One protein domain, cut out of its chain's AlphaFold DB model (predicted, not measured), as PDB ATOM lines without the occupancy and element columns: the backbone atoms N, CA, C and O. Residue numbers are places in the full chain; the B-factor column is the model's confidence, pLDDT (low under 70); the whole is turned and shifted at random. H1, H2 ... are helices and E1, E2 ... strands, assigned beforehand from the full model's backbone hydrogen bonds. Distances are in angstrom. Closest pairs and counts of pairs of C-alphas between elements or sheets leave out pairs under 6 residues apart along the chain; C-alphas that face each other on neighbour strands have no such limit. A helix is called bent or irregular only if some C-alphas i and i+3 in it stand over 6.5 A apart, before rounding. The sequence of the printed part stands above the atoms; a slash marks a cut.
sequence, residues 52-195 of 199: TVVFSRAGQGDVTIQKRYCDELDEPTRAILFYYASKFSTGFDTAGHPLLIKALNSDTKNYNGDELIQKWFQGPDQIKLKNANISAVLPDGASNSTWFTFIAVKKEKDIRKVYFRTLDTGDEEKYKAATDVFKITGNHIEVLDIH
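What this domain is: This is residues 52 to 195 of the 199 residues of an uncharacterized protein of Pedobacter lusitanus (UniProt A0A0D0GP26). A six-stranded antiparallel sheet, twisted, curls round the helix H2, which sits in the hollow near the middle of the domain. H3 runs beside H2 over the E1 end of the sheet, H4 crosses H2, and H1 and H5 sit by E1 and E6; the other face of the sheet has no named helix on it. The 144 printed residues hold five named helices and six named strands, in the order E1 E2 H1 H2 H3 H4 H5 E3 E4 E5 E6, and the sheet runs E2 - E1 - E3 - E4 - E5 - E6. The class is mixed, helices and strands. The whole is compact, with a radius of gyration of the C-alphas of 14.6 A, and rounded, spanning 40 by 33 by 25 A.

Where its parts are: Find C-alpha 52 at (-46.858, 0.004, 35.601); from there E1 runs to residue 57, 14.8 A. Next come E2, residues 63 to 65, and H1, residues 67 to 72. H2, the longest helix, covers residues 75 to 88, 19.0 A from C-alpha 75 at (-35.931, -9.592, 42.559); it is neither bent nor irregular, but only just: C-alphas 85 and 88 are 6.3 A apart. Then look for H3 at residues 96 to 104, H4 at 113 to 120 and H5 at 123 to 131. E3, residues 147 to 156, spans 26.1 A and bends by 61 degrees at residue 150. E4, residues 159 to 168, spans 28.5 A. E5, residues 171 to 184, spans 35.8 A and bends by 68 degrees at residue 174. E6, residues 189 to 194, ends with its C-alpha at (-41.432, -13.755, 23.225).

How they stand to each other: Begin with the sheet, whose edge strands are E2 and E6. E1 and E2 form a hairpin, with N 56 and O 64 at 3.0 A, within hydrogen-bond range. Between E1 and E3 look at N 54 and O 151, 2.9 A. E3, E4, E5 and E6 form a meander, each strand the antiparallel neighbour of the one before: N 152 and O 163 are 2.8 A apart, N 162 and O 180 2.9 A, and N 183 and O 190 2.9 A. H1, H2, H3 and H5 are on one face of the sheet, making two layers, helices and sheet. The sheet curls round H2; the closest C-alphas of H2 and E4 are those of Thr 77 and Arg 160, 7.3 A apart. H2 and H3 form a helical hairpin: they touch at Ala 85 and His 97, C-alphas 5.3 A apart, at a shallow tilt of 20 degrees, opposite ways. H3 lies over E1 at a height over the sheet of 9.0 A. H4 touches H2, with the C-alphas of Ile 117 and Ala 79 5.2 A apart, at a steep tilt of 54 degrees; it only grazes the sheet with residues 117 to 120. H1 touches H3, with the C-alphas of Cys 70 and Leu 104 5.6 A apart. H5 touches no helix but is near H2; its closest C-alpha pair with E6 is Asp 125 and Val 191, 5.9 A. In H1 to H5 every O i to N i+4 pair is within hydrogen-bond range.

The domain as a whole: The C-alphas farthest apart are those of Thr 108 and Asp 140, 45.1 A. The printed part has no cut. The one long link is H5 to E3, residues 132 to 146, with C-alphas 11 to 26 A from the mean of the C-alphas. The mean pLDDT of the printed part is 72.3; 55 residues are under 70, among them 87 to 95, 123 to 147 and 167 to 176.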
ATOM      1  N   THR A  52     -47.653  -1.161  35.205       75.94
ATOM      2  CA  THR A  52     -46.858   0.004  35.601       75.94
ATOM      3  C   THR A  52     -45.830   0.333  34.528       75.94
ATOM      4  O   THR A  52     -44.957  -0.490  34.238       75.94
ATOM      5  N   VAL A  53     -45.891   1.545  33.969       78.94
ATOM      6  CA  VAL A  53     -44.830   2.101  33.115       78.94
ATOM      7  C   VAL A  53     -43.584   2.330  33.966       78.94
ATOM      8  O   VAL A  53     -43.620   3.111  34.910       78.94
ATOM      9  N   VAL A  54     -42.480   1.653  33.654       81.75
ATOM     10  CA  VAL A  54     -41.245   1.747  34.454       81.75
ATOM     11  C   VAL A  54     -40.283   2.768  33.869       81.75
ATOM     12  O   VAL A  54     -39.679   3.537  34.615       81.75
ATOM     13  N   PHE A  55     -40.169   2.784  32.542       84.75
ATOM     14  CA  PHE A  55     -39.349   3.719  31.785       84.75
ATOM     15  C   PHE A  55     -40.080   4.128  30.507       84.75
ATOM     16  O   PHE A  55     -40.670   3.289  29.819       84.75
ATOM     17  N   SER A  56     -40.024   5.415  30.177       81.44
ATOM     18  CA  SER A  56     -40.496   5.953  28.905       81.44
ATOM     19  C   SER A  56     -39.630   7.123  28.442       81.44
ATOM     20  O   SER A  56     -39.116   7.905  29.244       81.44
ATOM     21  N   ARG A  57     -39.475   7.236  27.123       74.94
ATOM     22  CA  ARG A  57     -38.764   8.315  26.440       74.94
ATOM     23  C   ARG A  57     -39.512   8.696  25.164       74.94
ATOM     24  O   ARG A  57     -39.890   7.834  24.368       74.94
ATOM     25  N   ALA A  58     -39.735   9.991  24.966       65.31
ATOM     26  CA  ALA A  58     -40.388  10.520  23.771       65.31
ATOM     27  C   ALA A  58     -39.333  10.932  22.731       65.31
ATOM     28  O   ALA A  58     -38.776  12.027  22.804       65.31
ATOM     29  N   GLY A  59     -39.033  10.043  21.776       62.50
ATOM     30  CA  GLY A  59     -37.971  10.264  20.786       62.50
ATOM     31  C   GLY A  59     -36.612  10.481  21.463       62.50
ATOM     32  O   GLY A  59     -36.219   9.701  22.330       62.50
ATOM     33  N   GLN A  60     -35.921  11.567  21.108       59.94
ATOM     34  CA  GLN A  60     -34.665  11.971  21.759       59.94
ATOM     35  C   GLN A  60     -34.857  12.726  23.091       59.94
ATOM     36  O   GLN A  60     -33.866  12.972  23.779       59.94
ATOM     37  N   GLY A  61     -36.094  13.073  23.468       64.50
ATOM     38  CA  GLY A  61     -36.416  13.898  24.637       64.50
ATOM     39  C   GLY A  61     -36.183  13.232  25.998       64.50
ATOM     40  O   GLY A  61     -35.535  12.185  26.102       64.50
ATOM     41  N   ASP A  62     -36.728  13.864  27.040       74.00
ATOM     42  CA  ASP A  62     -36.500  13.499  28.439       74.00
ATOM     43  C   ASP A  62     -36.905  12.058  28.781       74.00
ATOM     44  O   ASP A  62     -37.867  11.487  28.255       74.00
ATOM     45  N   VAL A  63     -36.146  11.481  29.711       78.00
ATOM     46  CA  VAL A  63     -36.320  10.121  30.223       78.00
ATOM     47  C   VAL A  63     -37.149  10.170  31.501       78.00
ATOM     48  O   VAL A  63     -36.732  10.753  32.500       78.00
ATOM     49  N   THR A  64     -38.301   9.505  31.495       81.81
ATOM     50  CA  THR A  64     -39.138   9.319  32.686       81.81
ATOM     51  C   THR A  64     -38.917   7.921  33.249       81.81
ATOM     52  O   THR A  64     -39.067   6.936  32.527       81.81
ATOM     53  N   ILE A  65     -38.577   7.818  34.539       82.50
ATOM     54  CA  ILE A  65     -38.423   6.543  35.258       82.50
ATOM     55  C   ILE A  65     -39.222   6.590  36.560       82.50
ATOM     56  O   ILE A  65     -39.033   7.494  37.377       82.50
ATOM     57  N   GLN A  66     -40.060   5.582  36.813       78.38
ATOM     58  CA  GLN A  66     -40.770   5.452  38.089       78.38
ATOM     59  C   GLN A  66     -39.845   4.892  39.186       78.38
ATOM     60  O   GLN A  66     -39.946   3.725  39.561       78.38
ATOM     61  N   LYS A  67     -38.942   5.728  39.731       74.25
ATOM     62  CA  LYS A  67     -37.935   5.300  40.731       74.25
ATOM     63  C   LYS A  67     -38.552   4.541  41.915       74.25
ATOM     64  O   LYS A  67     -38.064   3.472  42.259       74.25
ATOM     65  N   ARG A  68     -39.667   5.036  42.470       74.25
ATOM     66  CA  ARG A  68     -40.379   4.368  43.575       74.25
ATOM     67  C   ARG A  68     -40.784   2.931  43.227       74.25
ATOM     68  O   ARG A  68     -40.616   2.036  44.046       74.25
ATOM     69  N   TYR A  69     -41.273   2.701  42.008       76.94
ATOM     70  CA  TYR A  69     -41.616   1.354  41.562       76.94
ATOM     71  C   TYR A  69     -40.365   0.477  41.451       76.94
ATOM     72  O   TYR A  69     -40.399  -0.652  41.929       76.94
ATOM     73  N   CYS A  70     -39.251   1.003  40.915       81.12
ATOM     74  CA  CYS A  70     -37.956   0.305  40.873       81.12
ATOM     75  C   CYS A  70     -37.467  -0.133  42.266       81.12
ATOM     76  O   CYS A  70     -36.994  -1.261  42.416       81.12
ATOM     77  N   ASP A  71     -37.612   0.721  43.284       78.75
ATOM     78  CA  ASP A  71     -37.245   0.409  44.673       78.75
ATOM     79  C   ASP A  71     -38.100  -0.745  45.242       78.75
ATOM     80  O   ASP A  71     -37.564  -1.670  45.866       78.75
ATOM     81  N   GLU A  72     -39.405  -0.734  44.949       82.12
ATOM     82  CA  GLU A  72     -40.416  -1.719  45.371       82.12
ATOM     83  C   GLU A  72     -40.414  -3.027  44.532       82.12
ATOM     84  O   GLU A  72     -41.167  -3.959  44.827       82.12
ATOM     85  N   LEU A  73     -39.560  -3.154  43.502       84.44
ATOM     86  CA  LEU A  73     -39.482  -4.371  42.683       84.44
ATOM     87  C   LEU A  73     -38.974  -5.594  43.452       84.44
ATOM     88  O   LEU A  73     -37.880  -5.587  44.028       84.44
ATOM     89  N   ASP A  74     -39.723  -6.687  43.301       87.94
ATOM     90  CA  ASP A  74     -39.278  -8.047  43.568       87.94
ATOM     91  C   ASP A  74     -38.113  -8.437  42.647       87.94
ATOM     92  O   ASP A  74     -38.041  -8.046  41.478       87.94
ATOM     93  N   GLU A  75     -37.194  -9.227  43.198       89.00
ATOM     94  CA  GLU A  75     -35.931  -9.592  42.559       89.00
ATOM     95  C   GLU A  75     -36.061 -10.168  41.130       89.00
ATOM     96  O   GLU A  75     -35.333  -9.687  40.261       89.00
ATOM     97  N   PRO A  76     -36.992 -11.097  40.814       90.12
ATOM     98  CA  PRO A  76     -37.131 -11.589  39.444       90.12
ATOM     99  C   PRO A  76     -37.627 -10.520  38.460       90.12
ATOM    100  O   PRO A  76     -37.150 -10.465  37.330       90.12
ATOM    101  N   THR A  77     -38.527  -9.616  38.871       89.50
ATOM    102  CA  THR A  77     -38.935  -8.491  38.008       89.50
ATOM    103  C   THR A  77     -37.757  -7.550  37.747       89.50
ATOM    104  O   THR A  77     -37.592  -7.053  36.633       89.50
ATOM    105  N   ARG A  78     -36.897  -7.340  38.751       90.00
ATOM    106  CA  ARG A  78     -35.657  -6.567  38.603       90.00
ATOM    107  C   ARG A  78     -34.673  -7.259  37.646       90.00
ATOM    108  O   ARG A  78     -34.084  -6.578  36.814       90.00
ATOM    109  N   ALA A  79     -34.551  -8.589  37.698       88.56
ATOM    110  CA  ALA A  79     -33.735  -9.375  36.765       88.56
ATOM    111  C   ALA A  79     -34.224  -9.251  35.309       88.56
ATOM    112  O   ALA A  79     -33.414  -9.021  34.411       88.56
ATOM    113  N   ILE A  80     -35.542  -9.325  35.083       88.00
ATOM    114  CA  ILE A  80     -36.156  -9.104  33.762       88.00
ATOM    115  C   ILE A  80     -35.814  -7.701  33.240       88.00
ATOM    116  O   ILE A  80     -35.327  -7.561  32.122       88.00
ATOM    117  N   LEU A  81     -35.990  -6.652  34.049       87.44
ATOM    118  CA  LEU A  81     -35.687  -5.284  33.614       87.44
ATOM    119  C   LEU A  81     -34.189  -5.029  33.390       87.44
ATOM    120  O   LEU A  81     -33.846  -4.272  32.483       87.44
ATOM    121  N   PHE A  82     -33.295  -5.681  34.143       85.44
ATOM    122  CA  PHE A  82     -31.862  -5.656  33.830       85.44
ATOM    123  C   PHE A  82     -31.556  -6.329  32.493       85.44
ATOM    124  O   PHE A  82     -30.712  -5.812  31.760       85.44
ATOM    125  N   TYR A  83     -32.225  -7.433  32.143       82.69
ATOM    126  CA  TYR A  83     -32.055  -8.063  30.831       82.69
ATOM    127  C   TYR A  83     -32.403  -7.080  29.700       82.69
ATOM    128  O   TYR A  83     -31.557  -6.857  28.833       82.69
ATOM    129  N   TYR A  84     -33.553  -6.394  29.763       80.56
ATOM    130  CA  TYR A  84     -33.866  -5.341  28.785       80.56
ATOM    131  C   TYR A  84     -32.812  -4.227  28.805       80.56
ATOM    132  O   TYR A  84     -32.163  -3.973  27.795       80.56
ATOM    133  N   ALA A  85     -32.562  -3.600  29.955       79.94
ATOM    134  CA  ALA A  85     -31.689  -2.427  30.025       79.94
ATOM    135  C   ALA A  85     -30.219  -2.696  29.634       79.94
ATOM    136  O   ALA A  85     -29.541  -1.775  29.185       79.94
ATOM    137  N   SER A  86     -29.714  -3.927  29.802       72.56
ATOM    138  CA  SER A  86     -28.293  -4.263  29.587       72.56
ATOM    139  C   SER A  86     -27.995  -5.184  28.399       72.56
ATOM    140  O   SER A  86     -26.874  -5.136  27.894       72.56
ATOM    141  N   LYS A  87     -28.942  -6.027  27.955       63.34
ATOM    142  CA  LYS A  87     -28.723  -7.012  26.870       63.34
ATOM    143  C   LYS A  87     -29.543  -6.745  25.613       63.34
ATOM    144  O   LYS A  87     -29.099  -7.139  24.542       63.34
ATOM    145  N   PHE A  88     -30.668  -6.035  25.710       61.94
ATOM    146  CA  PHE A  88     -31.428  -5.589  24.532       61.94
ATOM    147  C   PHE A  88     -30.702  -4.467  23.764       61.94
ATOM    148  O   PHE A  88     -30.879  -4.292  22.566       61.94
ATOM    149  N   SER A  89     -29.879  -3.678  24.460       54.94
ATOM    150  CA  SER A  89     -29.323  -2.421  23.954       54.94
ATOM    151  C   SER A  89     -27.966  -2.575  23.257       54.94
ATOM    152  O   SER A  89     -26.926  -2.225  23.827       54.94
ATOM    153  N   THR A  90     -27.948  -3.002  21.996       50.53
ATOM    154  CA  THR A  90     -26.721  -3.002  21.181       50.53
ATOM    155  C   THR A  90     -26.424  -1.622  20.576       50.53
ATOM    156  O   THR A  90     -26.587  -1.404  19.381       50.53
ATOM    157  N   GLY A  91     -25.914  -0.699  21.402       50.78
ATOM    158  CA  GLY A  91     -24.902   0.259  20.931       50.78
ATOM    159  C   GLY A  91     -25.229   1.754  20.806       50.78
ATOM    160  O   GLY A  91     -24.296   2.479  20.475       50.78
ATOM    161  N   PHE A  92     -26.450   2.250  21.074       52.22
ATOM    162  CA  PHE A  92     -26.752   3.678  20.802       52.22
ATOM    163  C   PHE A  92     -27.480   4.515  21.877       52.22
ATOM    164  O   PHE A  92     -27.198   5.713  21.954       52.22
ATOM    165  N   ASP A  93     -28.349   3.968  22.745       59.69
ATOM    166  CA  ASP A  93     -28.919   4.791  23.834       59.69
ATOM    167  C   ASP A  93     -27.932   4.959  24.999       59.69
ATOM    168  O   ASP A  93     -27.899   4.190  25.962       59.69
ATOM    169  N   THR A  94     -27.127   6.012  24.905       59.12
ATOM    170  CA  THR A  94     -26.140   6.410  25.916       59.12
ATOM    171  C   THR A  94     -26.738   7.190  27.093       59.12
ATOM    172  O   THR A  94     -26.011   7.486  28.041       59.12
ATOM    173  N   ALA A  95     -28.040   7.511  27.070       66.12
ATOM    174  CA  ALA A  95     -28.677   8.384  28.059       66.12
ATOM    175  C   ALA A  95     -29.775   7.690  28.881       66.12
ATOM    176  O   ALA A  95     -29.769   7.791  30.107       66.12
ATOM    177  N   GLY A  96     -30.711   6.978  28.249       74.38
ATOM    178  CA  GLY A  96     -31.866   6.388  28.933       74.38
ATOM    179  C   GLY A  96     -31.548   5.092  29.670       74.38
ATOM    180  O   GLY A  96     -31.769   4.998  30.881       74.38
ATOM    181  N   HIS A  97     -30.994   4.100  28.976       79.19
ATOM    182  CA  HIS A  97     -30.691   2.800  29.586       79.19
ATOM    183  C   HIS A  97     -29.728   2.872  30.792       79.19
ATOM    184  O   HIS A  97     -30.016   2.214  31.797       79.19
ATOM    185  N   PRO A  98     -28.655   3.697  30.806       80.94
ATOM    186  CA  PRO A  98     -27.815   3.860  31.998       80.94
ATOM    187  C   PRO A  98     -28.567   4.447  33.202       80.94
ATOM    188  O   PRO A  98     -28.307   4.049  34.340       80.94
ATOM    189  N   LEU A  99     -29.530   5.351  32.977       84.00
ATOM    190  CA  LEU A  99     -30.388   5.884  34.041       84.00
ATOM    191  C   LEU A  99     -31.348   4.816  34.580       84.00
ATOM    192  O   LEU A  99     -31.545   4.743  35.795       84.00
ATOM    193  N   LEU A 100     -31.888   3.948  33.717       85.50
ATOM    194  CA  LEU A 100     -32.703   2.810  34.148       85.50
ATOM    195  C   LEU A 100     -31.874   1.798  34.952       85.50
ATOM    196  O   LEU A 100     -32.289   1.422  36.045       85.50
ATOM    197  N   ILE A 101     -30.676   1.425  34.488       86.06
ATOM    198  CA  ILE A 101     -29.734   0.572  35.240       86.06
ATOM    199  C   ILE A 101     -29.437   1.184  36.616       86.06
ATOM    200  O   ILE A 101     -29.487   0.481  37.624       86.06
ATOM    201  N   LYS A 102     -29.186   2.498  36.684       85.81
ATOM    202  CA  LYS A 102     -28.964   3.209  37.952       85.81
ATOM    203  C   LYS A 102     -30.194   3.180  38.867       85.81
ATOM    204  O   LYS A 102     -30.036   2.992  40.066       85.81
ATOM    205  N   ALA A 103     -31.405   3.323  38.330       85.69
ATOM    206  CA  ALA A 103     -32.640   3.230  39.112       85.69
ATOM    207  C   ALA A 103     -32.922   1.801  39.619       85.69
ATOM    208  O   ALA A 103     -33.409   1.630  40.735       85.69
ATOM    209  N   LEU A 104     -32.581   0.772  38.837       86.94
ATOM    210  CA  LEU A 104     -32.635  -0.633  39.263       86.94
ATOM    211  C   LEU A 104     -31.543  -0.967  40.300       86.94
ATOM    212  O   LEU A 104     -31.730  -1.872  41.113       86.94
ATOM    213  N   ASN A 105     -30.452  -0.197  40.330       83.38
ATOM    214  CA  ASN A 105     -29.398  -0.199  41.353       83.38
ATOM    215  C   ASN A 105     -29.641   0.826  42.471       83.38
ATOM    216  O   ASN A 105     -28.719   1.501  42.920       83.38
ATOM    217  N   SER A 106     -30.905   0.932  42.899       69.44
ATOM    218  CA  SER A 106     -31.404   1.697  44.053       69.44
ATOM    219  C   SER A 106     -30.386   1.880  45.186       69.44
ATOM    220  O   SER A 106     -29.761   0.906  45.597       69.44
ATOM    221  N   ASP A 107     -30.321   3.076  45.784       58.12
ATOM    222  CA  ASP A 107     -29.282   3.499  46.749       58.12
ATOM    223  C   ASP A 107     -29.141   2.608  48.012       58.12
ATOM    224  O   ASP A 107     -28.176   2.729  48.765       58.12
ATOM    225  N   THR A 108     -30.096   1.704  48.258       57.62
ATOM    226  CA  THR A 108     -30.105   0.726  49.364       57.62
ATOM    227  C   THR A 108     -29.723  -0.704  48.954       57.62
ATOM    228  O   THR A 108     -29.563  -1.561  49.823       57.62
ATOM    229  N   LYS A 109     -29.600  -0.996  47.651       62.50
ATOM    230  CA  LYS A 109     -29.340  -2.334  47.091       62.50
ATOM    231  C   LYS A 109     -28.534  -2.242  45.787       62.50
ATOM    232  O   LYS A 109     -29.100  -2.059  44.708       62.50
ATOM    233  N   ASN A 110     -27.223  -2.450  45.886       68.81
ATOM    234  CA  ASN A 110     -26.342  -2.595  44.727       68.81
ATOM    235  C   ASN A 110     -26.474  -4.011  44.153       68.81
ATOM    236  O   ASN A 110     -25.848  -4.943  44.658       68.81
ATOM    237  N   TYR A 111     -27.285  -4.179  43.111       71.00
ATOM    238  CA  TYR A 111     -27.357  -5.434  42.372       71.00
ATOM    239  C   TYR A 111     -26.301  -5.443  41.260       71.00
ATOM    240  O   TYR A 111     -26.187  -4.502  40.476       71.00
ATOM    241  N   ASN A 112     -25.543  -6.529  41.120       81.19
ATOM    242  CA  ASN A 112     -24.867  -6.765  39.851       81.19
ATOM    243  C   ASN A 112     -25.916  -7.306  38.868       81.19
ATOM    244  O   ASN A 112     -26.432  -8.408  39.050       81.19
ATOM    245  N   GLY A 113     -26.267  -6.512  37.852       77.38
ATOM    246  CA  GLY A 113     -27.299  -6.873  36.876       77.38
ATOM    247  C   GLY A 113     -26.998  -8.187  36.152       77.38
ATOM    248  O   GLY A 113     -27.910  -8.985  35.954       77.38
ATOM    249  N   ASP A 114     -25.725  -8.462  35.845       77.19
ATOM    250  CA  ASP A 114     -25.316  -9.714  35.200       77.19
ATOM    251  C   ASP A 114     -25.434 -10.920  36.140       77.19
ATOM    252  O   ASP A 114     -25.926 -11.967  35.721       77.19
ATOM    253  N   GLU A 115     -25.076 -10.780  37.420       84.12
ATOM    254  CA  GLU A 115     -25.307 -11.833  38.424       84.12
ATOM    255  C   GLU A 115     -26.803 -12.075  38.644       84.12
ATOM    256  O   GLU A 115     -27.226 -13.222  38.788       84.12
ATOM    257  N   LEU A 116     -27.628 -11.021  38.629       85.75
ATOM    258  CA  LEU A 116     -29.075 -11.147  38.797       85.75
ATOM    259  C   LEU A 116     -29.716 -11.865  37.604       85.75
ATOM    260  O   LEU A 116     -30.545 -12.753  37.795       85.75
ATOM    261  N   ILE A 117     -29.291 -11.537  36.381       84.56
ATOM    262  CA  ILE A 117     -29.699 -12.248  35.165       84.56
ATOM    263  C   ILE A 117     -29.261 -13.719  35.247       84.56
ATOM    264  O   ILE A 117     -30.086 -14.604  35.038       84.56
ATOM    265  N   GLN A 118     -28.003 -14.000  35.606       83.12
ATOM    266  CA  GLN A 118     -27.479 -15.370  35.714       83.12
ATOM    267  C   GLN A 118     -28.153 -16.202  36.815       83.12
ATOM    268  O   GLN A 118     -28.333 -17.406  36.641       83.12
ATOM    269  N   LYS A 119     -28.537 -15.577  37.935       87.06
ATOM    270  CA  LYS A 119     -29.247 -16.226  39.047       87.06
ATOM    271  C   LYS A 119     -30.644 -16.697  38.640       87.06
ATOM    272  O   LYS A 119     -31.062 -17.777  39.045       87.06
ATOM    273  N   TRP A 120     -31.369 -15.874  37.883       89.31
ATOM    274  CA  TRP A 120     -32.795 -16.069  37.616       89.31
ATOM    275  C   TRP A 120     -33.084 -16.749  36.271       89.31
ATOM    276  O   TRP A 120     -33.929 -17.648  36.199       89.31
ATOM    277  N   PHE A 121     -32.357 -16.385  35.215       84.50
ATOM    278  CA  PHE A 121     -32.447 -17.045  33.916       84.50
ATOM    279  C   PHE A 121     -31.431 -18.182  33.852       84.50
ATOM    280  O   PHE A 121     -30.223 -17.955  33.904       84.50
ATOM    281  N   GLN A 122     -31.916 -19.414  33.721       78.25
ATOM    282  CA  GLN A 122     -31.069 -20.606  33.629       78.25
ATOM    283  C   GLN A 122     -30.782 -20.960  32.161       78.25
ATOM    284  O   GLN A 122     -31.375 -20.387  31.251       78.25
ATOM    285  N   GLY A 123     -29.845 -21.885  31.926       68.19
ATOM    286  CA  GLY A 123     -29.275 -22.208  30.606       68.19
ATOM    287  C   GLY A 123     -30.233 -22.167  29.398       68.19
ATOM    288  O   GLY A 123     -29.968 -21.386  28.483       68.19
ATOM    289  N   PRO A 124     -31.326 -22.955  29.357       66.56
ATOM    290  CA  PRO A 124     -32.233 -22.976  28.206       66.56
ATOM    291  C   PRO A 124     -32.943 -21.635  27.970       66.56
ATOM    292  O   PRO A 124     -33.091 -21.227  26.821       66.56
ATOM    293  N   ASP A 125     -33.319 -20.903  29.018       66.69
ATOM    294  CA  ASP A 125     -33.979 -19.601  28.889       66.69
ATOM    295  C   ASP A 125     -32.987 -18.475  28.583       66.69
ATOM    296  O   ASP A 125     -33.310 -17.583  27.805       66.69
ATOM    297  N   GLN A 126     -31.735 -18.559  29.051       64.50
ATOM    298  CA  GLN A 126     -30.660 -17.706  28.528       64.50
ATOM    299  C   GLN A 126     -30.417 -17.947  27.031       64.50
ATOM    300  O   GLN A 126     -30.071 -17.010  26.318       64.50
ATOM    301  N   ILE A 127     -30.576 -19.183  26.545       60.25
ATOM    302  CA  ILE A 127     -30.476 -19.502  25.115       60.25
ATOM    303  C   ILE A 127     -31.694 -18.953  24.364       60.25
ATOM    304  O   ILE A 127     -31.495 -18.269  23.366       60.25
ATOM    305  N   LYS A 128     -32.928 -19.142  24.860       63.41
ATOM    306  CA  LYS A 128     -34.125 -18.499  24.285       63.41
ATOM    307  C   LYS A 128     -33.951 -16.982  24.190       63.41
ATOM    308  O   LYS A 128     -34.164 -16.432  23.125       63.41
ATOM    309  N   LEU A 129     -33.486 -16.320  25.250       64.56
ATOM    310  CA  LEU A 129     -33.280 -14.866  25.290       64.56
ATOM    311  C   LEU A 129     -32.119 -14.367  24.418       64.56
ATOM    312  O   LEU A 129     -32.118 -13.206  24.018       64.56
ATOM    313  N   LYS A 130     -31.123 -15.212  24.128       61.16
ATOM    314  CA  LYS A 130     -30.067 -14.912  23.144       61.16
ATOM    315  C   LYS A 130     -30.549 -15.122  21.712       61.16
ATOM    316  O   LYS A 130     -30.177 -14.346  20.844       61.16
ATOM    317  N   ASN A 131     -31.361 -16.151  21.474       55.75
ATOM    318  CA  ASN A 131     -31.862 -16.515  20.149       55.75
ATOM    319  C   ASN A 131     -33.035 -15.635  19.706       55.75
ATOM    320  O   ASN A 131     -33.125 -15.317  18.529       55.75
ATOM    321  N   ALA A 132     -33.878 -15.211  20.649       56.53
ATOM    322  CA  ALA A 132     -34.989 -14.290  20.431       56.53
ATOM    323  C   ALA A 132     -34.550 -12.939  19.856       56.53
ATOM    324  O   ALA A 132     -35.370 -12.254  19.262       56.53
ATOM    325  N   ASN A 133     -33.276 -12.570  20.073       50.81
ATOM    326  CA  ASN A 133     -32.486 -11.579  19.337       50.81
ATOM    327  C   ASN A 133     -33.323 -10.511  18.612       50.81
ATOM    328  O   ASN A 133     -33.326 -10.443  17.382       50.81
ATOM    329  N   ILE A 134     -34.074  -9.725  19.393       49.09
ATOM    330  CA  ILE A 134     -35.252  -8.982  18.930       49.09
ATOM    331  C   ILE A 134     -34.811  -7.807  18.032       49.09
ATOM    332  O   ILE A 134     -34.694  -6.662  18.460       49.09
ATOM    333  N   SER A 135     -34.562  -8.129  16.757       43.31
ATOM    334  CA  SER A 135     -34.088  -7.251  15.674       43.31
ATOM    335  C   SER A 135     -32.756  -6.517  15.935       43.31
ATOM    336  O   SER A 135     -32.727  -5.288  15.901       43.31
ATOM    337  N   ALA A 136     -31.647  -7.245  16.138       38.56
ATOM    338  CA  ALA A 136     -30.300  -6.646  16.271       38.56
ATOM    339  C   ALA A 136     -29.294  -6.983  15.143       38.56
ATOM    340  O   ALA A 136     -28.265  -6.319  15.029       38.56
ATOM    341  N   VAL A 137     -29.562  -7.992  14.302       35.06
ATOM    342  CA  VAL A 137     -28.734  -8.327  13.125       35.06
ATOM    343  C   VAL A 137     -29.651  -8.760  11.983       35.06
ATOM    344  O   VAL A 137     -30.298  -9.803  12.079       35.06
ATOM    345  N   LEU A 138     -29.716  -7.970  10.910       36.12
ATOM    346  CA  LEU A 138     -30.360  -8.390   9.664       36.12
ATOM    347  C   LEU A 138     -29.515  -9.485   8.968       36.12
ATOM    348  O   LEU A 138     -28.298  -9.531   9.168       36.12
ATOM    349  N   PRO A 139     -30.109 -10.365   8.134       32.44
ATOM    350  CA  PRO A 139     -29.385 -11.467   7.480       32.44
ATOM    351  C   PRO A 139     -28.218 -11.054   6.562       32.44
ATOM    352  O   PRO A 139     -27.421 -11.903   6.170       32.44
ATOM    353  N   ASP A 140     -28.120  -9.772   6.210       36.00
ATOM    354  CA  ASP A 140     -27.052  -9.157   5.415       36.00
ATOM    355  C   ASP A 140     -25.886  -8.600   6.261       36.00
ATOM    356  O   ASP A 140     -24.893  -8.123   5.711       36.00
ATOM    357  N   GLY A 141     -25.978  -8.675   7.594       33.06
ATOM    358  CA  GLY A 141     -24.994  -8.121   8.523       33.06
ATOM    359  C   GLY A 141     -25.206  -6.644   8.874       33.06
ATOM    360  O   GLY A 141     -24.361  -6.073   9.565       33.06
ATOM    361  N   ALA A 142     -26.309  -6.020   8.448       38.81
ATOM    362  CA  ALA A 142     -26.685  -4.689   8.911       38.81
ATOM    363  C   ALA A 142     -27.265  -4.755  10.338       38.81
ATOM    364  O   ALA A 142     -28.349  -5.288  10.590       38.81
ATOM    365  N   SER A 143     -26.525  -4.197  11.297       45.91
ATOM    366  CA  SER A 143     -26.949  -4.087  12.695       45.91
ATOM    367  C   SER A 143     -27.883  -2.888  12.895       45.91
ATOM    368  O   SER A 143     -27.433  -1.814  13.308       45.91
ATOM    369  N   ASN A 144     -29.185  -3.045  12.629       47.72
ATOM    370  CA  ASN A 144     -30.164  -2.032  13.040       47.72
ATOM    371  C   ASN A 144     -30.106  -1.892  14.569       47.72
ATOM    372  O   ASN A 144     -30.332  -2.853  15.305       47.72
ATOM    373  N   SER A 145     -29.750  -0.701  15.053       54.22
ATOM    374  CA  SER A 145     -29.475  -0.440  16.470       54.22
ATOM    375  C   SER A 145     -30.768  -0.180  17.241       54.22
ATOM    376  O   SER A 145     -31.005   0.908  17.762       54.22
ATOM    377  N   THR A 146     -31.617  -1.201  17.296       58.38
ATOM    378  CA  THR A 146     -32.923  -1.172  17.951       58.38
ATOM    379  C   THR A 146     -32.776  -0.901  19.455       58.38
ATOM    380  O   THR A 146     -32.198  -1.703  20.187       58.38
ATOM    381  N   TRP A 147     -33.344   0.202  19.952       67.44
ATOM    382  CA  TRP A 147     -33.454   0.481  21.394       67.44
ATOM    383  C   TRP A 147     -34.915   0.598  21.827       67.44
ATOM    384  O   TRP A 147     -35.774   0.999  21.037       67.44
ATOM    385  N   PHE A 148     -35.225   0.270  23.087       72.94
ATOM    386  CA  PHE A 148     -36.573   0.477  23.613       72.94
ATOM    387  C   PHE A 148     -36.764   1.923  24.085       72.94
ATOM    388  O   PHE A 148     -35.917   2.524  24.733       72.94
ATOM    389  N   THR A 149     -37.908   2.504  23.742       74.38
ATOM    390  CA  THR A 149     -38.336   3.855  24.147       74.38
ATOM    391  C   THR A 149     -39.433   3.812  25.211       74.38
ATOM    392  O   THR A 149     -39.866   4.848  25.707       74.38
ATOM    393  N   PHE A 150     -39.919   2.620  25.550       79.56
ATOM    394  CA  PHE A 150     -40.969   2.398  26.534       79.56
ATOM    395  C   PHE A 150     -40.866   0.974  27.075       79.56
ATOM    396  O   PHE A 150     -40.649   0.044  26.295       79.56
ATOM    397  N   ILE A 151     -41.083   0.809  28.378       82.31
ATOM    398  CA  ILE A 151     -41.290  -0.491  29.014       82.31
ATOM    399  C   ILE A 151     -42.295  -0.370  30.166       82.31
ATOM    400  O   ILE A 151     -42.161   0.480  31.054       82.31
ATOM    401  N   ALA A 152     -43.298  -1.243  30.165       82.81
ATOM    402  CA  ALA A 152     -44.276  -1.399  31.232       82.81
ATOM    403  C   ALA A 152     -44.362  -2.861  31.668       82.81
ATOM    404  O   ALA A 152     -44.245  -3.775  30.853       82.81
ATOM    405  N   VAL A 153     -44.589  -3.086  32.961       83.19
ATOM    406  CA  VAL A 153     -44.688  -4.431  33.540       83.19
ATOM    407  C   VAL A 153     -46.051  -4.617  34.180       83.19
ATOM    408  O   VAL A 153     -46.425  -3.869  35.081       83.19
ATOM    409  N   LYS A 154     -46.757  -5.673  33.772       84.25
ATOM    410  CA  LYS A 154     -47.939  -6.188  34.465       84.25
ATOM    411  C   LYS A 154     -47.577  -7.438  35.261       84.25
ATOM    412  O   LYS A 154     -46.965  -8.366  34.726       84.25
ATOM    413  N   LYS A 155     -47.965  -7.472  36.538       83.69
ATOM    414  CA  LYS A 155     -47.763  -8.625  37.427       83.69
ATOM    415  C   LYS A 155     -49.078  -9.390  37.573       83.69
ATOM    416  O   LYS A 155     -50.078  -8.829  37.997       83.69
ATOM    417  N   GLU A 156     -49.075 -10.679  37.248       84.31
ATOM    418  CA  GLU A 156     -50.242 -11.562  37.360       84.31
ATOM    419  C   GLU A 156     -49.829 -12.831  38.127       84.31
ATOM    420  O   GLU A 156     -49.447 -13.829  37.527       84.31
ATOM    421  N   LYS A 157     -49.867 -12.793  39.468       86.69
ATOM    422  CA  LYS A 157     -49.355 -13.866  40.355       86.69
ATOM    423  C   LYS A 157     -47.878 -14.211  40.072       86.69
ATOM    424  O   LYS A 157     -46.997 -13.398  40.353       86.69
ATOM    425  N   ASP A 158     -47.611 -15.400  39.539       88.31
ATOM    426  CA  ASP A 158     -46.315 -15.912  39.092       88.31
ATOM    427  C   ASP A 158     -45.938 -15.440  37.679       88.31
ATOM    428  O   ASP A 158     -44.795 -15.604  37.274       88.31
ATOM    429  N   ILE A 159     -46.843 -14.799  36.938       87.69
ATOM    430  CA  ILE A 159     -46.578 -14.270  35.597       87.69
ATOM    431  C   ILE A 159     -46.097 -12.813  35.655       87.69
ATOM    432  O   ILE A 159     -46.566 -11.995  36.460       87.69
ATOM    433  N   ARG A 160     -45.158 -12.465  34.772       87.25
ATOM    434  CA  ARG A 160     -44.763 -11.091  34.433       87.25
ATOM    435  C   ARG A 160     -44.962 -10.907  32.932       87.25
ATOM    436  O   ARG A 160     -44.353 -11.626  32.147       87.25
ATOM    437  N   LYS A 161     -45.806  -9.954  32.543       82.19
ATOM    438  CA  LYS A 161     -45.958  -9.527  31.145       82.19
ATOM    439  C   LYS A 161     -45.208  -8.216  30.979       82.19
ATOM    440  O   LYS A 161     -45.485  -7.267  31.718       82.19
ATOM    441  N   VAL A 162     -44.257  -8.182  30.056       83.69
ATOM    442  CA  VAL A 162     -43.485  -6.984  29.732       83.69
ATOM    443  C   VAL A 162     -43.957  -6.459  28.394       83.69
ATOM    444  O   VAL A 162     -43.771  -7.108  27.374       83.69
ATOM    445  N   TYR A 163     -44.550  -5.272  28.409       78.62
ATOM    446  CA  TYR A 163     -44.904  -4.531  27.207       78.62
ATOM    447  C   TYR A 163     -43.770  -3.563  26.913       78.62
ATOM    448  O   TYR A 163     -43.427  -2.753  27.777       78.62
ATOM    449  N   PHE A 164     -43.197  -3.612  25.719       76.81
ATOM    450  CA  PHE A 164     -42.128  -2.699  25.333       76.81
ATOM    451  C   PHE A 164     -42.329  -2.181  23.912       76.81
ATOM    452  O   PHE A 164     -42.980  -2.808  23.076       76.81
ATOM    453  N   ARG A 165     -41.784  -0.992  23.653       76.62
ATOM    454  CA  ARG A 165     -41.796  -0.360  22.331       76.62
ATOM    455  C   ARG A 165     -40.381   0.004  21.945       76.62
ATOM    456  O   ARG A 165     -39.700   0.661  22.731       76.62
ATOM    457  N   THR A 166     -39.967  -0.346  20.742       74.00
ATOM    458  CA  THR A 166     -38.671   0.022  20.181       74.00
ATOM    459  C   THR A 166     -38.780   1.099  19.121       74.00
ATOM    460  O   THR A 166     -39.865   1.390  18.615       74.00
ATOM    461  N   LEU A 167     -37.638   1.713  18.838       68.44
ATOM    462  CA  LEU A 167     -37.408   2.572  17.691       68.44
ATOM    463  C   LEU A 167     -36.308   1.930  16.837       68.44
ATOM    464  O   LEU A 167     -35.292   1.499  17.388       68.44
ATOM    465  N   ASP A 168     -36.522   1.842  15.526       64.25
ATOM    466  CA  ASP A 168     -35.493   1.407  14.579       64.25
ATOM    467  C   ASP A 168     -34.693   2.631  14.108       64.25
ATOM    468  O   ASP A 168     -35.260   3.603  13.613       64.25
ATOM    469  N   THR A 169     -33.367   2.596  14.244       56.91
ATOM    470  CA  THR A 169     -32.483   3.683  13.790       56.91
ATOM    471  C   THR A 169     -32.496   3.913  12.282       56.91
ATOM    472  O   THR A 169     -32.046   4.963  11.832       56.91
ATOM    473  N   GLY A 170     -32.962   2.941  11.492       55.06
ATOM    474  CA  GLY A 170     -33.117   3.100  10.045       55.06
ATOM    475  C   GLY A 170     -34.355   3.902   9.631       55.06
ATOM    476  O   GLY A 170     -34.448   4.293   8.469       55.06
ATOM    477  N   ASP A 171     -35.308   4.128  10.542       55.84
ATOM    478  CA  ASP A 171     -36.584   4.789  10.254       55.84
ATOM    479  C   ASP A 171     -37.195   5.365  11.548       55.84
ATOM    480  O   ASP A 171     -37.918   4.681  12.276       55.84
ATOM    481  N   GLU A 172     -36.888   6.636  11.849       52.81
ATOM    482  CA  GLU A 172     -37.259   7.300  13.114       52.81
ATOM    483  C   GLU A 172     -38.784   7.461  13.335       52.81
ATOM    484  O   GLU A 172     -39.212   7.866  14.421       52.81
ATOM    485  N   GLU A 173     -39.622   7.125  12.348       56.16
ATOM    486  CA  GLU A 173     -41.085   7.104  12.487       56.16
ATOM    487  C   GLU A 173     -41.641   5.691  12.773       56.16
ATOM    488  O   GLU A 173     -42.766   5.553  13.269       56.16
ATOM    489  N   LYS A 174     -40.857   4.625  12.542       60.72
ATOM    490  CA  LYS A 174     -41.271   3.231  12.775       60.72
ATOM    491  C   LYS A 174     -41.006   2.767  14.202       60.72
ATOM    492  O   LYS A 174     -40.034   2.077  14.513       60.72
ATOM    493  N   TYR A 175     -41.974   3.051  15.064       67.12
ATOM    494  CA  TYR A 175     -42.102   2.357  16.339       67.12
ATOM    495  C   TYR A 175     -42.625   0.929  16.152       67.12
ATOM    496  O   TYR A 175     -43.677   0.729  15.546       67.12
ATOM    497  N   LYS A 176     -41.953  -0.054  16.760       68.31
ATOM    498  CA  LYS A 176     -42.462  -1.431  16.889       68.31
ATOM    499  C   LYS A 176     -42.847  -1.694  18.345       68.31
ATOM    500  O   LYS A 176     -42.191  -1.185  19.250       68.31
ATOM    501  N   ALA A 177     -43.910  -2.455  18.594       71.12
ATOM    502  CA  ALA A 177     -44.370  -2.796  19.942       71.12
ATOM    503  C   ALA A 177     -44.502  -4.314  20.090       71.12
ATOM    504  O   ALA A 177     -44.981  -4.976  19.173       71.12
ATOM    505  N   ALA A 178     -44.081  -4.847  21.235       70.94
ATOM    506  CA  ALA A 178     -44.089  -6.277  21.533       70.94
ATOM    507  C   ALA A 178     -44.468  -6.538  22.997       70.94
ATOM    508  O   ALA A 178     -44.524  -5.626  23.831       70.94
ATOM    509  N   THR A 179     -44.797  -7.795  23.290       76.12
ATOM    510  CA  THR A 179     -45.132  -8.272  24.633       76.12
ATOM    511  C   THR A 179     -44.452  -9.605  24.883       76.12
ATOM    512  O   THR A 179     -44.760 -10.573  24.197       76.12
ATOM    513  N   ASP A 180     -43.612  -9.666  25.911       79.25
ATOM    514  CA  ASP A 180     -42.972 -10.912  26.335       79.25
ATOM    515  C   ASP A 180     -43.579 -11.388  27.656       79.25
ATOM    516  O   ASP A 180     -43.970 -10.589  28.521       79.25
ATOM    517  N   VAL A 181     -43.677 -12.707  27.817       82.25
ATOM    518  CA  VAL A 181     -44.343 -13.343  28.954       82.25
ATOM    519  C   VAL A 181     -43.378 -14.275  29.673       82.25
ATOM    520  O   VAL A 181     -42.920 -15.291  29.149       82.25
ATOM    521  N   PHE A 182     -43.125 -13.942  30.933       86.31
ATOM    522  CA  PHE A 182     -42.241 -14.670  31.831       86.31
ATOM    523  C   PHE A 182     -43.044 -15.297  32.967       86.31
ATOM    524  O   PHE A 182     -44.011 -14.701  33.455       86.31
ATOM    525  N   LYS A 183     -42.608 -16.459  33.448       89.88
ATOM    526  CA  LYS A 183     -43.188 -17.139  34.607       89.88
ATOM    527  C   LYS A 183     -42.134 -17.407  35.670       89.88
ATOM    528  O   LYS A 183     -41.057 -17.918  35.382       89.88
ATOM    529  N   ILE A 184     -42.463 -17.074  36.912       90.19
ATOM    530  CA  ILE A 184     -41.592 -17.236  38.073       90.19
ATOM    531  C   ILE A 184     -41.850 -18.608  38.701       90.19
ATOM    532  O   ILE A 184     -42.856 -18.819  39.379       90.19
ATOM    533  N   THR A 185     -40.939 -19.554  38.487       86.31
ATOM    534  CA  THR A 185     -41.028 -20.935  38.981       86.31
ATOM    535  C   THR A 185     -40.016 -21.163  40.106       86.31
ATOM    536  O   THR A 185     -38.900 -21.641  39.916       86.31
ATOM    537  N   GLY A 186     -40.396 -20.786  41.331       86.19
ATOM    538  CA  GLY A 186     -39.493 -20.840  42.484       86.19
ATOM    539  C   GLY A 186     -38.345 -19.837  42.336       86.19
ATOM    540  O   GLY A 186     -38.584 -18.633  42.355       86.19
ATOM    541  N   ASN A 187     -37.116 -20.331  42.167       87.19
ATOM    542  CA  ASN A 187     -35.898 -19.519  42.010       87.19
ATOM    543  C   ASN A 187     -35.458 -19.390  40.536       87.19
ATOM    544  O   ASN A 187     -34.265 -19.328  40.245       87.19
ATOM    545  N   HIS A 188     -36.405 -19.430  39.600       89.19
ATOM    546  CA  HIS A 188     -36.145 -19.440  38.165       89.19
ATOM    547  C   HIS A 188     -37.204 -18.634  37.403       89.19
ATOM    548  O   HIS A 188     -38.353 -18.529  37.838       89.19
ATOM    549  N   ILE A 189     -36.799 -18.048  36.276       88.00
ATOM    550  CA  ILE A 189     -37.669 -17.384  35.306       88.00
ATOM    551  C   ILE A 189     -37.713 -18.214  34.026       88.00
ATOM    552  O   ILE A 189     -36.751 -18.238  33.257       88.00
ATOM    553  N   GLU A 190     -38.857 -18.852  33.808       85.75
ATOM    554  CA  GLU A 190     -39.204 -19.544  32.573       85.75
ATOM    555  C   GLU A 190     -39.700 -18.514  31.547       85.75
ATOM    556  O   GLU A 190     -40.581 -17.697  31.836       85.75
ATOM    557  N   VAL A 191     -39.145 -18.552  30.338       83.00
ATOM    558  CA  VAL A 191     -39.606 -17.740  29.204       83.00
ATOM    559  C   VAL A 191     -40.720 -18.509  28.497       83.00
ATOM    560  O   VAL A 191     -40.449 -19.534  27.860       83.00
ATOM    561  N   LEU A 192     -41.963 -18.042  28.639       77.12
ATOM    562  CA  LEU A 192     -43.142 -18.693  28.056       77.12
ATOM    563  C   LEU A 192     -43.389 -18.259  26.612       77.12
ATOM    564  O   LEU A 192     -43.713 -19.094  25.774       77.12
ATOM    565  N   ASP A 193     -43.260 -16.962  26.352       72.56
ATOM    566  CA  ASP A 193     -43.570 -16.334  25.070       72.56
ATOM    567  C   ASP A 193     -42.666 -15.112  24.884       72.56
ATOM    568  O   ASP A 193     -42.450 -14.348  25.830       72.56
ATOM    569  N   ILE A 194     -42.131 -14.953  23.678       67.38
ATOM    570  CA  ILE A 194     -41.432 -13.755  23.225       67.38
ATOM    571  C   ILE A 194     -42.013 -13.420  21.860       67.38
ATOM    572  O   ILE A 194     -41.910 -14.223  20.931       67.38
ATOM    573  N   HIS A 195     -42.606 -12.237  21.739       60.59
ATOM    574  CA  HIS A 195     -43.134 -11.788  20.459       60.59
ATOM    575  C   HIS A 195     -42.023 -11.131  19.640       60.59
ATOM    576  O   HIS A 195     -41.688  -9.961  19.831       60.59
TER     577      HIS A 195